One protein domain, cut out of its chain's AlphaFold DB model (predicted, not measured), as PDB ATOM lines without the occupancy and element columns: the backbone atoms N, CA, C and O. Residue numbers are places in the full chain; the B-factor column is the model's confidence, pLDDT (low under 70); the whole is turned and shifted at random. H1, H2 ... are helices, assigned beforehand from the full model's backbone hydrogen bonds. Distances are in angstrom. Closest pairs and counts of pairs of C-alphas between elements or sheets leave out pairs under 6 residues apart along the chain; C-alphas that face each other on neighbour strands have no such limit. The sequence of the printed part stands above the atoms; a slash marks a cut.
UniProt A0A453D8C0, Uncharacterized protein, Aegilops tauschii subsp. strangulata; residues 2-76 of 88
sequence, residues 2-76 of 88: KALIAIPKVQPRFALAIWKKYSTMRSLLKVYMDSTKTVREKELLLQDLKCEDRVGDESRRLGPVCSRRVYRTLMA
ATOM      1  N   LYS A   2     -38.324  22.026  37.007       69.06
ATOM      2  CA  LYS A   2     -37.125  22.086  37.872       69.06
ATOM      3  C   LYS A   2     -36.036  21.035  37.572       69.06
ATOM      4  O   LYS A   2     -34.869  21.391  37.553       69.06
ATOM      5  N   ALA A   3     -36.404  19.790  37.257       74.81
ATOM      6  CA  ALA A   3     -35.434  18.714  37.011       74.81
ATOM      7  C   ALA A   3     -34.536  18.932  35.774       74.81
ATOM      8  O   ALA A   3     -33.354  18.634  35.834       74.81
ATOM      9  N   LEU A   4     -35.063  19.485  34.671       79.81
ATOM     10  CA  LEU A   4     -34.261  19.745  33.461       79.81
ATOM     11  C   LEU A   4     -33.323  20.946  33.637       79.81
ATOM     12  O   LEU A   4     -32.237  20.967  33.073       79.81
ATOM     13  N   ILE A   5     -33.753  21.934  34.425       78.94
ATOM     14  CA  ILE A   5     -32.958  23.125  34.754       78.94
ATOM     15  C   ILE A   5     -31.802  22.760  35.698       78.94
ATOM     16  O   ILE A   5     -30.752  23.387  35.644       78.94
ATOM     17  N   ALA A   6     -31.979  21.736  36.536       79.00
ATOM     18  CA  ALA A   6     -30.950  21.253  37.453       79.00
ATOM     19  C   ALA A   6     -29.818  20.471  36.760       79.00
ATOM     20  O   ALA A   6     -28.806  20.195  37.400       79.00
ATOM     21  N   ILE A   7     -29.959  20.113  35.474       81.38
ATOM     22  CA  ILE A   7     -28.908  19.408  34.734       81.38
ATOM     23  C   ILE A   7     -27.747  20.383  34.485       81.38
ATOM     24  O   ILE A   7     -27.942  21.408  33.820       81.38
ATOM     25  N   PRO A   8     -26.525  20.077  34.959       77.38
ATOM     26  CA  PRO A   8     -25.381  20.959  34.787       77.38
ATOM     27  C   PRO A   8     -25.163  21.315  33.318       77.38
ATOM     28  O   PRO A   8     -25.295  20.470  32.430       77.38
ATOM     29  N   LYS A   9     -24.798  22.573  33.049       79.88
ATOM     30  CA  LYS A   9     -24.473  23.073  31.701       79.88
ATOM     31  C   LYS A   9     -25.647  23.006  30.693       79.88
ATOM     32  O   LYS A   9     -25.434  23.278  29.511       79.88
ATOM     33  N   VAL A  10     -26.873  22.675  31.119       83.06
ATOM     34  CA  VAL A  10     -28.094  22.824  30.308       83.06
ATOM     35  C   VAL A  10     -28.682  24.205  30.573       83.06
ATOM     36  O   VAL A  10     -29.074  24.535  31.688       83.06
ATOM     37  N   GLN A  11     -28.743  25.042  29.539       82.44
ATOM     38  CA  GLN A  11     -29.310  26.380  29.678       82.44
ATOM     39  C   GLN A  11     -30.839  26.318  29.880       82.44
ATOM     40  O   GLN A  11     -31.498  25.489  29.244       82.44
ATOM     41  N   PRO A  12     -31.443  27.237  30.662       84.44
ATOM     42  CA  PRO A  12     -32.894  27.268  30.885       84.44
ATOM     43  C   PRO A  12     -33.730  27.279  29.595       84.44
ATOM     44  O   PRO A  12     -34.780  26.642  29.535       84.44
ATOM     45  N   ARG A  13     -33.236  27.927  28.531       85.25
ATOM     46  CA  ARG A  13     -33.876  27.937  27.204       85.25
ATOM     47  C   ARG A  13     -34.020  26.534  26.597       85.25
ATOM     48  O   ARG A  13     -35.042  26.215  26.000       85.25
ATOM     49  N   PHE A  14     -33.018  25.674  26.797       86.88
ATOM     50  CA  PHE A  14     -33.015  24.298  26.304       86.88
ATOM     51  C   PHE A  14     -33.992  23.447  27.108       86.88
ATOM     52  O   PHE A  14     -34.785  22.708  26.528       86.88
ATOM     53  N   ALA A  15     -34.016  23.626  28.432       87.44
ATOM     54  CA  ALA A  15     -35.016  22.996  29.287       87.44
ATOM     55  C   ALA A  15     -36.449  23.401  28.890       87.44
ATOM     56  O   ALA A  15     -37.340  22.551  28.872       87.44
ATOM     57  N   LEU A  16     -36.670  24.668  28.522       87.25
ATOM     58  CA  LEU A  16     -37.967  25.156  28.050       87.25
ATOM     59  C   LEU A  16     -38.359  24.553  26.694       87.25
ATOM     60  O   LEU A  16     -39.500  24.126  26.535       87.25
ATOM     61  N   ALA A  17     -37.435  24.471  25.733       89.62
ATOM     62  CA  ALA A  17     -37.690  23.841  24.436       89.62
ATOM     63  C   ALA A  17     -38.062  22.356  24.594       89.62
ATOM     64  O   ALA A  17     -39.041  21.886  24.008       89.62
ATOM     65  N   ILE A  18     -37.330  21.627  25.446       90.44
ATOM     66  CA  ILE A  18     -37.636  20.228  25.773       90.44
ATOM     67  C   ILE A  18     -39.014  20.130  26.424       90.44
ATOM     68  O   ILE A  18     -39.798  19.279  26.022       90.44
ATOM     69  N   TRP A  19     -39.337  21.014  27.371       87.62
ATOM     70  CA  TRP A  19     -40.648  21.051  28.022       87.62
ATOM     71  C   TRP A  19     -41.790  21.319  27.034       87.62
ATOM     72  O   TRP A  19     -42.846  20.706  27.139       87.62
ATOM     73  N   LYS A  20     -41.593  22.200  26.047       88.75
ATOM     74  CA  LYS A  20     -42.597  22.466  25.004       88.75
ATOM     75  C   LYS A  20     -42.889  21.222  24.156       88.75
ATOM     76  O   LYS A  20     -44.049  20.960  23.860       88.75
ATOM     77  N   LYS A  21     -41.863  20.435  23.802       90.94
ATOM     78  CA  LYS A  21     -42.032  19.181  23.039       90.94
ATOM     79  C   LYS A  21     -42.512  18.010  23.907       90.94
ATOM     80  O   LYS A  21     -43.301  17.186  23.457       90.94
ATOM     81  N   TYR A  22     -42.044  17.944  25.148       91.81
ATOM     82  CA  TYR A  22     -42.339  16.904  26.130       91.81
ATOM     83  C   TYR A  22     -42.846  17.566  27.415       91.81
ATOM     84  O   TYR A  22     -42.097  17.791  28.365       91.81
ATOM     85  N   SER A  23     -44.145  17.870  27.444       85.00
ATOM     86  CA  SER A  23     -44.816  18.629  28.516       85.00
ATOM     87  C   SER A  23     -44.780  17.977  29.902       85.00
ATOM     88  O   SER A  23     -45.179  18.594  30.890       85.00
ATOM     89  N   THR A  24     -44.284  16.740  30.007       88.38
ATOM     90  CA  THR A  24     -44.072  16.036  31.273       88.38
ATOM     91  C   THR A  24     -42.756  15.264  31.239       88.38
ATOM     92  O   THR A  24     -42.320  14.801  30.188       88.38
ATOM     93  N   MET A  25     -42.143  15.038  32.407       88.38
ATOM     94  CA  MET A  25     -40.960  14.168  32.485       88.38
ATOM     95  C   MET A  25     -41.285  12.747  31.994       88.38
ATOM     96  O   MET A  25     -40.505  12.145  31.265       88.38
ATOM     97  N   ARG A  26     -42.484  12.241  32.315       88.88
ATOM     98  CA  ARG A  26     -42.963  10.921  31.882       88.88
ATOM     99  C   ARG A  26     -42.970  10.771  30.357       88.88
ATOM    100  O   ARG A  26     -42.603   9.707  29.872       88.88
ATOM    101  N   SER A  27     -43.377  11.795  29.600       93.38
ATOM    102  CA  SER A  27     -43.410  11.698  28.135       93.38
ATOM    103  C   SER A  27     -42.013  11.657  27.519       93.38
ATOM    104  O   SER A  27     -41.810  10.907  26.568       93.38
ATOM    105  N   LEU A  28     -41.044  12.380  28.089       93.62
ATOM    106  CA  LEU A  28     -39.640  12.280  27.685       93.62
ATOM    107  C   LEU A  28     -39.059  10.898  28.026       93.62
ATOM    108  O   LEU A  28     -38.516  10.223  27.151       93.62
ATOM    109  N   LEU A  29     -39.238  10.444  29.273       92.25
ATOM    110  CA  LEU A  29     -38.747   9.142  29.736       92.25
ATOM    111  C   LEU A  29     -39.339   7.983  28.929       92.25
ATOM    112  O   LEU A  29     -38.612   7.060  28.591       92.25
ATOM    113  N   LYS A  30     -40.623   8.046  28.548       94.12
ATOM    114  CA  LYS A  30     -41.265   7.015  27.716       94.12
ATOM    115  C   LYS A  30     -40.529   6.797  26.391       94.12
ATOM    116  O   LYS A  30     -40.405   5.660  25.954       94.12
ATOM    117  N   VAL A  31     -40.036   7.864  25.761       94.62
ATOM    118  CA  VAL A  31     -39.273   7.754  24.505       94.62
ATOM    119  C   VAL A  31     -37.851   7.253  24.764       94.62
ATOM    120  O   VAL A  31     -37.332   6.460  23.986       94.62
ATOM    121  N   TYR A  32     -37.225   7.660  25.869       94.38
ATOM    122  CA  TYR A  32     -35.911   7.137  26.261       94.38
ATOM    123  C   TYR A  32     -35.939   5.664  26.696       94.38
ATOM    124  O   TYR A  32     -34.963   4.947  26.481       94.38
ATOM    125  N   MET A  33     -37.058   5.177  27.225       93.00
ATOM    126  CA  MET A  33     -37.249   3.775  27.614       93.00
ATOM    127  C   MET A  33     -37.736   2.879  26.466       93.00
ATOM    128  O   MET A  33     -37.877   1.675  26.650       93.00
ATOM    129  N   ASP A  34     -37.958   3.428  25.271       95.06
ATOM    130  CA  ASP A  34     -38.360   2.658  24.094       95.06
ATOM    131  C   ASP A  34     -37.250   1.673  23.682       95.06
ATOM    132  O   ASP A  34     -36.156   2.084  23.284       95.06
ATOM    133  N   SER A  35     -37.509   0.371  23.797       93.12
ATOM    134  CA  SER A  35     -36.548  -0.691  23.472       93.12
ATOM    135  C   SER A  35     -36.301  -0.845  21.970       93.12
ATOM    136  O   SER A  35     -35.327  -1.483  21.584       93.12
ATOM    137  N   THR A  36     -37.135  -0.239  21.119       96.38
ATOM    138  CA  THR A  36     -36.942  -0.248  19.659       96.38
ATOM    139  C   THR A  36     -35.849   0.716  19.200       96.38
ATOM    140  O   THR A  36     -35.407   0.636  18.058       96.38
ATOM    141  N   LYS A  37     -35.412   1.632  20.076       94.56
ATOM    142  CA  LYS A  37     -34.375   2.630  19.790       94.56
ATOM    143  C   LYS A  37     -33.056   2.227  20.419       94.56
ATOM    144  O   LYS A  37     -32.985   1.876  21.599       94.56
ATOM    145  N   THR A  38     -31.990   2.379  19.652       95.44
ATOM    146  CA  THR A  38     -30.621   2.247  20.139       95.44
ATOM    147  C   THR A  38     -30.283   3.360  21.134       95.44
ATOM    148  O   THR A  38     -30.876   4.443  21.132       95.44
ATOM    149  N   VAL A  39     -29.270   3.126  21.972       93.88
ATOM    150  CA  VAL A  39     -28.732   4.147  22.890       93.88
ATOM    151  C   VAL A  39     -28.320   5.408  22.125       93.88
ATOM    152  O   VAL A  39     -28.635   6.517  22.549       93.88
ATOM    153  N   ARG A  40     -27.697   5.251  20.950       94.50
ATOM    154  CA  ARG A  40     -27.252   6.371  20.111       94.50
ATOM    155  C   ARG A  40     -28.415   7.224  19.603       94.50
ATOM    156  O   ARG A  40     -28.321   8.448  19.612       94.50
ATOM    157  N   GLU A  41     -29.517   6.611  19.182       96.19
ATOM    158  CA  GLU A  41     -30.708   7.355  18.748       96.19
ATOM    159  C   GLU A  41     -31.338   8.136  19.904       96.19
ATOM    160  O   GLU A  41     -31.757   9.279  19.728       96.19
ATOM    161  N   LYS A  42     -31.353   7.556  21.108       95.88
ATOM    162  CA  LYS A  42     -31.853   8.224  22.318       95.88
ATOM    163  C   LYS A  42     -30.961   9.392  22.730       95.88
ATOM    164  O   LYS A  42     -31.459  10.476  23.024       95.88
ATOM    165  N   GLU A  43     -29.646   9.202  22.669       95.56
ATOM    166  CA  GLU A  43     -28.642  10.238  22.909       95.56
ATOM    167  C   GLU A  43     -28.783  11.441  21.967       95.56
ATOM    168  O   GLU A  43     -28.510  12.575  22.364       95.56
ATOM    169  N   LEU A  44     -29.228  11.220  20.729       96.62
ATOM    170  CA  LEU A  44     -29.391  12.256  19.707       96.62
ATOM    171  C   LEU A  44     -30.837  12.757  19.554       96.62
ATOM    172  O   LEU A  44     -31.081  13.673  18.771       96.62
ATOM    173  N   LEU A  45     -31.787  12.230  20.334       96.38
ATOM    174  CA  LEU A  45     -33.227  12.509  20.214       96.38
ATOM    175  C   LEU A  45     -33.576  14.009  20.214       96.38
ATOM    176  O   LEU A  45     -34.548  14.434  19.585       96.38
ATOM    177  N   LEU A  46     -32.811  14.811  20.957       95.06
ATOM    178  CA  LEU A  46     -33.059  16.236  21.149       95.06
ATOM    179  C   LEU A  46     -32.132  17.124  20.308       95.06
ATOM    180  O   LEU A  46     -32.276  18.343  20.371       95.06
ATOM    181  N   GLN A  47     -31.195  16.563  19.532       94.88
ATOM    182  CA  GLN A  47     -30.142  17.342  18.866       94.88
ATOM    183  C   GLN A  47     -30.710  18.420  17.925       94.88
ATOM    184  O   GLN A  47     -30.170  19.521  17.842       94.88
ATOM    185  N   ASP A  48     -31.824  18.104  17.258       92.81
ATOM    186  CA  ASP A  48     -32.465  18.953  16.255       92.81
ATOM    187  C   ASP A  48     -33.623  19.780  16.821       92.81
ATOM    188  O   ASP A  48     -34.331  20.467  16.083       92.81
ATOM    189  N   LEU A  49     -33.823  19.733  18.142       91.69
ATOM    190  CA  LEU A  49     -34.849  20.522  18.798       91.69
ATOM    191  C   LEU A  49     -34.493  22.008  18.705       91.69
ATOM    192  O   LEU A  49     -33.461  22.445  19.221       91.69
ATOM    193  N   LYS A  50     -35.356  22.771  18.032       88.94
ATOM    194  CA  LYS A  50     -35.229  24.221  17.880       88.94
ATOM    195  C   LYS A  50     -35.573  24.924  19.190       88.94
ATOM    196  O   LYS A  50     -36.589  24.615  19.811       88.94
ATOM    197  N   CYS A  51     -34.735  25.875  19.585       83.25
ATOM    198  CA  CYS A  51     -34.969  26.714  20.753       83.25
ATOM    199  C   CYS A  51     -35.527  28.046  20.286       83.25
ATOM    200  O   CYS A  51     -34.857  28.779  19.567       83.25
ATOM    201  N   GLU A  52     -36.756  28.350  20.681       74.12
ATOM    202  CA  GLU A  52     -37.350  29.648  20.383       74.12
ATOM    203  C   GLU A  52     -36.668  30.708  21.254       74.12
ATOM    204  O   GLU A  52     -36.993  30.855  22.433       74.12
ATOM    205  N   ASP A  53     -35.693  31.408  20.676       63.47
ATOM    206  CA  ASP A  53     -34.967  32.495  21.336       63.47
ATOM    207  C   ASP A  53     -35.707  33.845  21.188       63.47
ATOM    208  O   ASP A  53     -35.588  34.693  22.072       63.47
ATOM    209  N   ARG A  54     -36.524  34.013  20.128       59.41
ATOM    210  CA  ARG A  54     -37.527  35.077  19.868       59.41
ATOM    211  C   ARG A  54     -38.247  34.804  18.536       59.41
ATOM    212  O   ARG A  54     -37.751  34.042  17.710       59.41
ATOM    213  N   VAL A  55     -39.406  35.431  18.309       52.12
ATOM    214  CA  VAL A  55     -40.102  35.397  17.005       52.12
ATOM    215  C   VAL A  55     -39.200  36.044  15.947       52.12
ATOM    216  O   VAL A  55     -38.909  37.232  16.048       52.12
ATOM    217  N   GLY A  56     -38.759  35.266  14.954       54.31
ATOM    218  CA  GLY A  56     -37.992  35.752  13.797       54.31
ATOM    219  C   GLY A  56     -36.482  35.484  13.810       54.31
ATOM    220  O   GLY A  56     -35.837  35.775  12.810       54.31
ATOM    221  N   ASP A  57     -35.923  34.912  14.881       58.66
ATOM    222  CA  ASP A  57     -34.507  34.512  14.928       58.66
ATOM    223  C   ASP A  57     -34.340  33.036  14.527       58.66
ATOM    224  O   ASP A  57     -35.192  32.196  14.854       58.66
ATOM    225  N   GLU A  58     -33.253  32.705  13.821       57.66
ATOM    226  CA  GLU A  58     -32.919  31.318  13.485       57.66
ATOM    227  C   GLU A  58     -32.705  30.537  14.785       57.66
ATOM    228  O   GLU A  58     -31.656  30.581  15.421       57.66
ATOM    229  N   SER A  59     -33.756  29.833  15.202       68.12
ATOM    230  CA  SER A  59     -33.836  29.150  16.489       68.12
ATOM    231  C   SER A  59     -32.675  28.170  16.650       68.12
ATOM    232  O   SER A  59     -32.679  27.090  16.043       68.12
ATOM    233  N   ARG A  60     -31.683  28.536  17.475       80.81
ATOM    234  CA  ARG A  60     -30.506  27.705  17.749       80.81
ATOM    235  C   ARG A  60     -30.973  26.313  18.173       80.81
ATOM    236  O   ARG A  60     -31.829  26.156  19.044       80.81
ATOM    237  N   ARG A  61     -30.434  25.279  17.529       89.38
ATOM    238  CA  ARG A  61     -30.740  23.887  17.881       89.38
ATOM    239  C   ARG A  61     -30.005  23.498  19.161       89.38
ATOM    240  O   ARG A  61     -28.917  24.009  19.428       89.38
ATOM    241  N   LEU A  62     -30.576  22.570  19.927       90.50
ATOM    242  CA  LEU A  62     -29.953  22.038  21.146       90.50
ATOM    243  C   LEU A  62     -28.555  21.453  20.884       90.50
ATOM    244  O   LEU A  62     -27.648  21.581  21.707       90.50
ATOM    245  N   GLY A  63     -28.399  20.792  19.738       92.81
ATOM    246  CA  GLY A  63     -27.172  20.130  19.333       92.81
ATOM    247  C   GLY A  63     -26.923  18.793  20.050       92.81
ATOM    248  O   GLY A  63     -27.531  18.474  21.081       92.81
ATOM    249  N   PRO A  64     -25.999  17.980  19.513       93.88
ATOM    250  CA  PRO A  64     -25.772  16.612  19.972       93.88
ATOM    251  C   PRO A  64     -25.143  16.541  21.372       93.88
ATOM    252  O   PRO A  64     -25.392  15.591  22.110       93.88
ATOM    253  N   VAL A  65     -24.358  17.549  21.773       92.38
ATOM    254  CA  VAL A  65     -23.719  17.602  23.102       92.38
ATOM    255  C   VAL A  65     -24.761  17.771  24.208       92.38
ATOM    256  O   VAL A  65     -24.757  17.016  25.178       92.38
ATOM    257  N   CYS A  66     -25.677  18.732  24.053       91.44
ATOM    258  CA  CYS A  66     -26.736  18.976  25.032       91.44
ATOM    259  C   CYS A  66     -27.712  17.792  25.090       91.44
ATOM    260  O   CYS A  66     -28.034  17.315  26.176       91.44
ATOM    261  N   SER A  67     -28.101  17.255  23.926       94.38
ATOM    262  CA  SER A  67     -28.969  16.074  23.828       94.38
ATOM    263  C   SER A  67     -28.396  14.869  24.586       94.38
ATOM    264  O   SER A  67     -29.085  14.291  25.431       94.38
ATOM    265  N   ARG A  68     -27.110  14.548  24.370       94.31
ATOM    266  CA  ARG A  68     -26.416  13.465  25.085       94.31
ATOM    267  C   ARG A  68     -26.405  13.674  26.589       94.31
ATOM    268  O   ARG A  68     -26.683  12.744  27.340       94.31
ATOM    269  N   ARG A  69     -26.094  14.895  27.031       91.62
ATOM    270  CA  ARG A  69     -26.017  15.219  28.458       91.62
ATOM    271  C   ARG A  69     -27.356  15.007  29.156       91.62
ATOM    272  O   ARG A  69     -27.380  14.403  30.225       91.62
ATOM    273  N   VAL A  70     -28.455  15.453  28.546       92.25
ATOM    274  CA  VAL A  70     -29.806  15.253  29.091       92.25
ATOM    275  C   VAL A  70     -30.141  13.767  29.183       92.25
ATOM    276  O   VAL A  70     -30.575  13.318  30.239       92.25
ATOM    277  N   TYR A  71     -29.894  13.002  28.114       93.25
ATOM    278  CA  TYR A  71     -30.149  11.561  28.103       93.25
ATOM    279  C   TYR A  71     -29.384  10.840  29.219       93.25
ATOM    280  O   TYR A  71     -30.005  10.190  30.054       93.25
ATOM    281  N   ARG A  72     -28.056  11.007  29.280       91.69
ATOM    282  CA  ARG A  72     -27.211  10.328  30.274       91.69
ATOM    283  C   ARG A  72     -27.570  10.715  31.702       91.69
ATOM    284  O   ARG A  72     -27.633   9.849  32.555       91.69
ATOM    285  N   THR A  73     -27.865  11.991  31.945       89.38
ATOM    286  CA  THR A  73     -28.268  12.465  33.279       89.38
ATOM    287  C   THR A  73     -29.579  11.829  33.741       89.38
ATOM    288  O   THR A  73     -29.719  11.492  34.909       89.38
ATOM    289  N   LEU A  74     -30.554  11.673  32.840       88.06
ATOM    290  CA  LEU A  74     -31.872  11.132  33.192       88.06
ATOM    291  C   LEU A  74     -31.928   9.601  33.206       88.06
ATOM    292  O   LEU A  74     -32.843   9.047  33.809       88.06
ATOM    293  N   MET A  75     -31.012   8.942  32.499       88.50
ATOM    294  CA  MET A  75     -30.961   7.483  32.350       88.50
ATOM    295  C   MET A  75     -29.828   6.836  33.149       88.50
ATOM    296  O   MET A  75     -29.688   5.620  33.083       88.50
ATOM    297  N   ALA A  76     -29.011   7.612  33.865       85.12
ATOM    298  CA  ALA A  76     -28.013   7.060  34.771       85.12
ATOM    299  C   ALA A  76     -28.720   6.207  35.836       85.12
ATOM    300  O   ALA A  76     -29.607   6.692  36.537       85.12
TER     301      ALA A  76
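This is residues 2 to 76 of the 88 residues of an uncharacterized protein of Aegilops tauschii subsp. strangulata (UniProt A0A453D8C0). What shape is it? Short helices gather round H5, with H4 packed on it, while residues 53 to 59 stick out. What builds it? It is all helix, with 75 printed residues and helices H1 to H5. It is compact, radius of gyration of the C-alphas 12.0 A, spanning 38 by 23 by 21 A.

Which is longest? H5, residues 63 to 75, is 18.5 A long and ends with C-alpha 75 at (-30.961, 7.483, 32.350). The others? H1, residues 2 to 5, starts with C-alpha 2 at (-37.125, 22.086, 37.872). H2 is residues 12 to 21, H3 25 to 32, H4 39 to 44.

What touches H5? H4 does, at a steep tilt of 48 degrees; their closest C-alphas, Glu 43 and Arg 68, are 4.5 A apart. H3 only just touches its residues 71 to 75, with 3 C-alpha pairs within 8 A. Backbones? Every O i to N i+4 pair is within hydrogen-bond range in H2, H4 and H5, and 3 of 4 in H3.

Which link is long? H4 to H5 is, with 18 residues. Where is confidence low? The pLDDT is under 70 at residues 2 and 53 to 59.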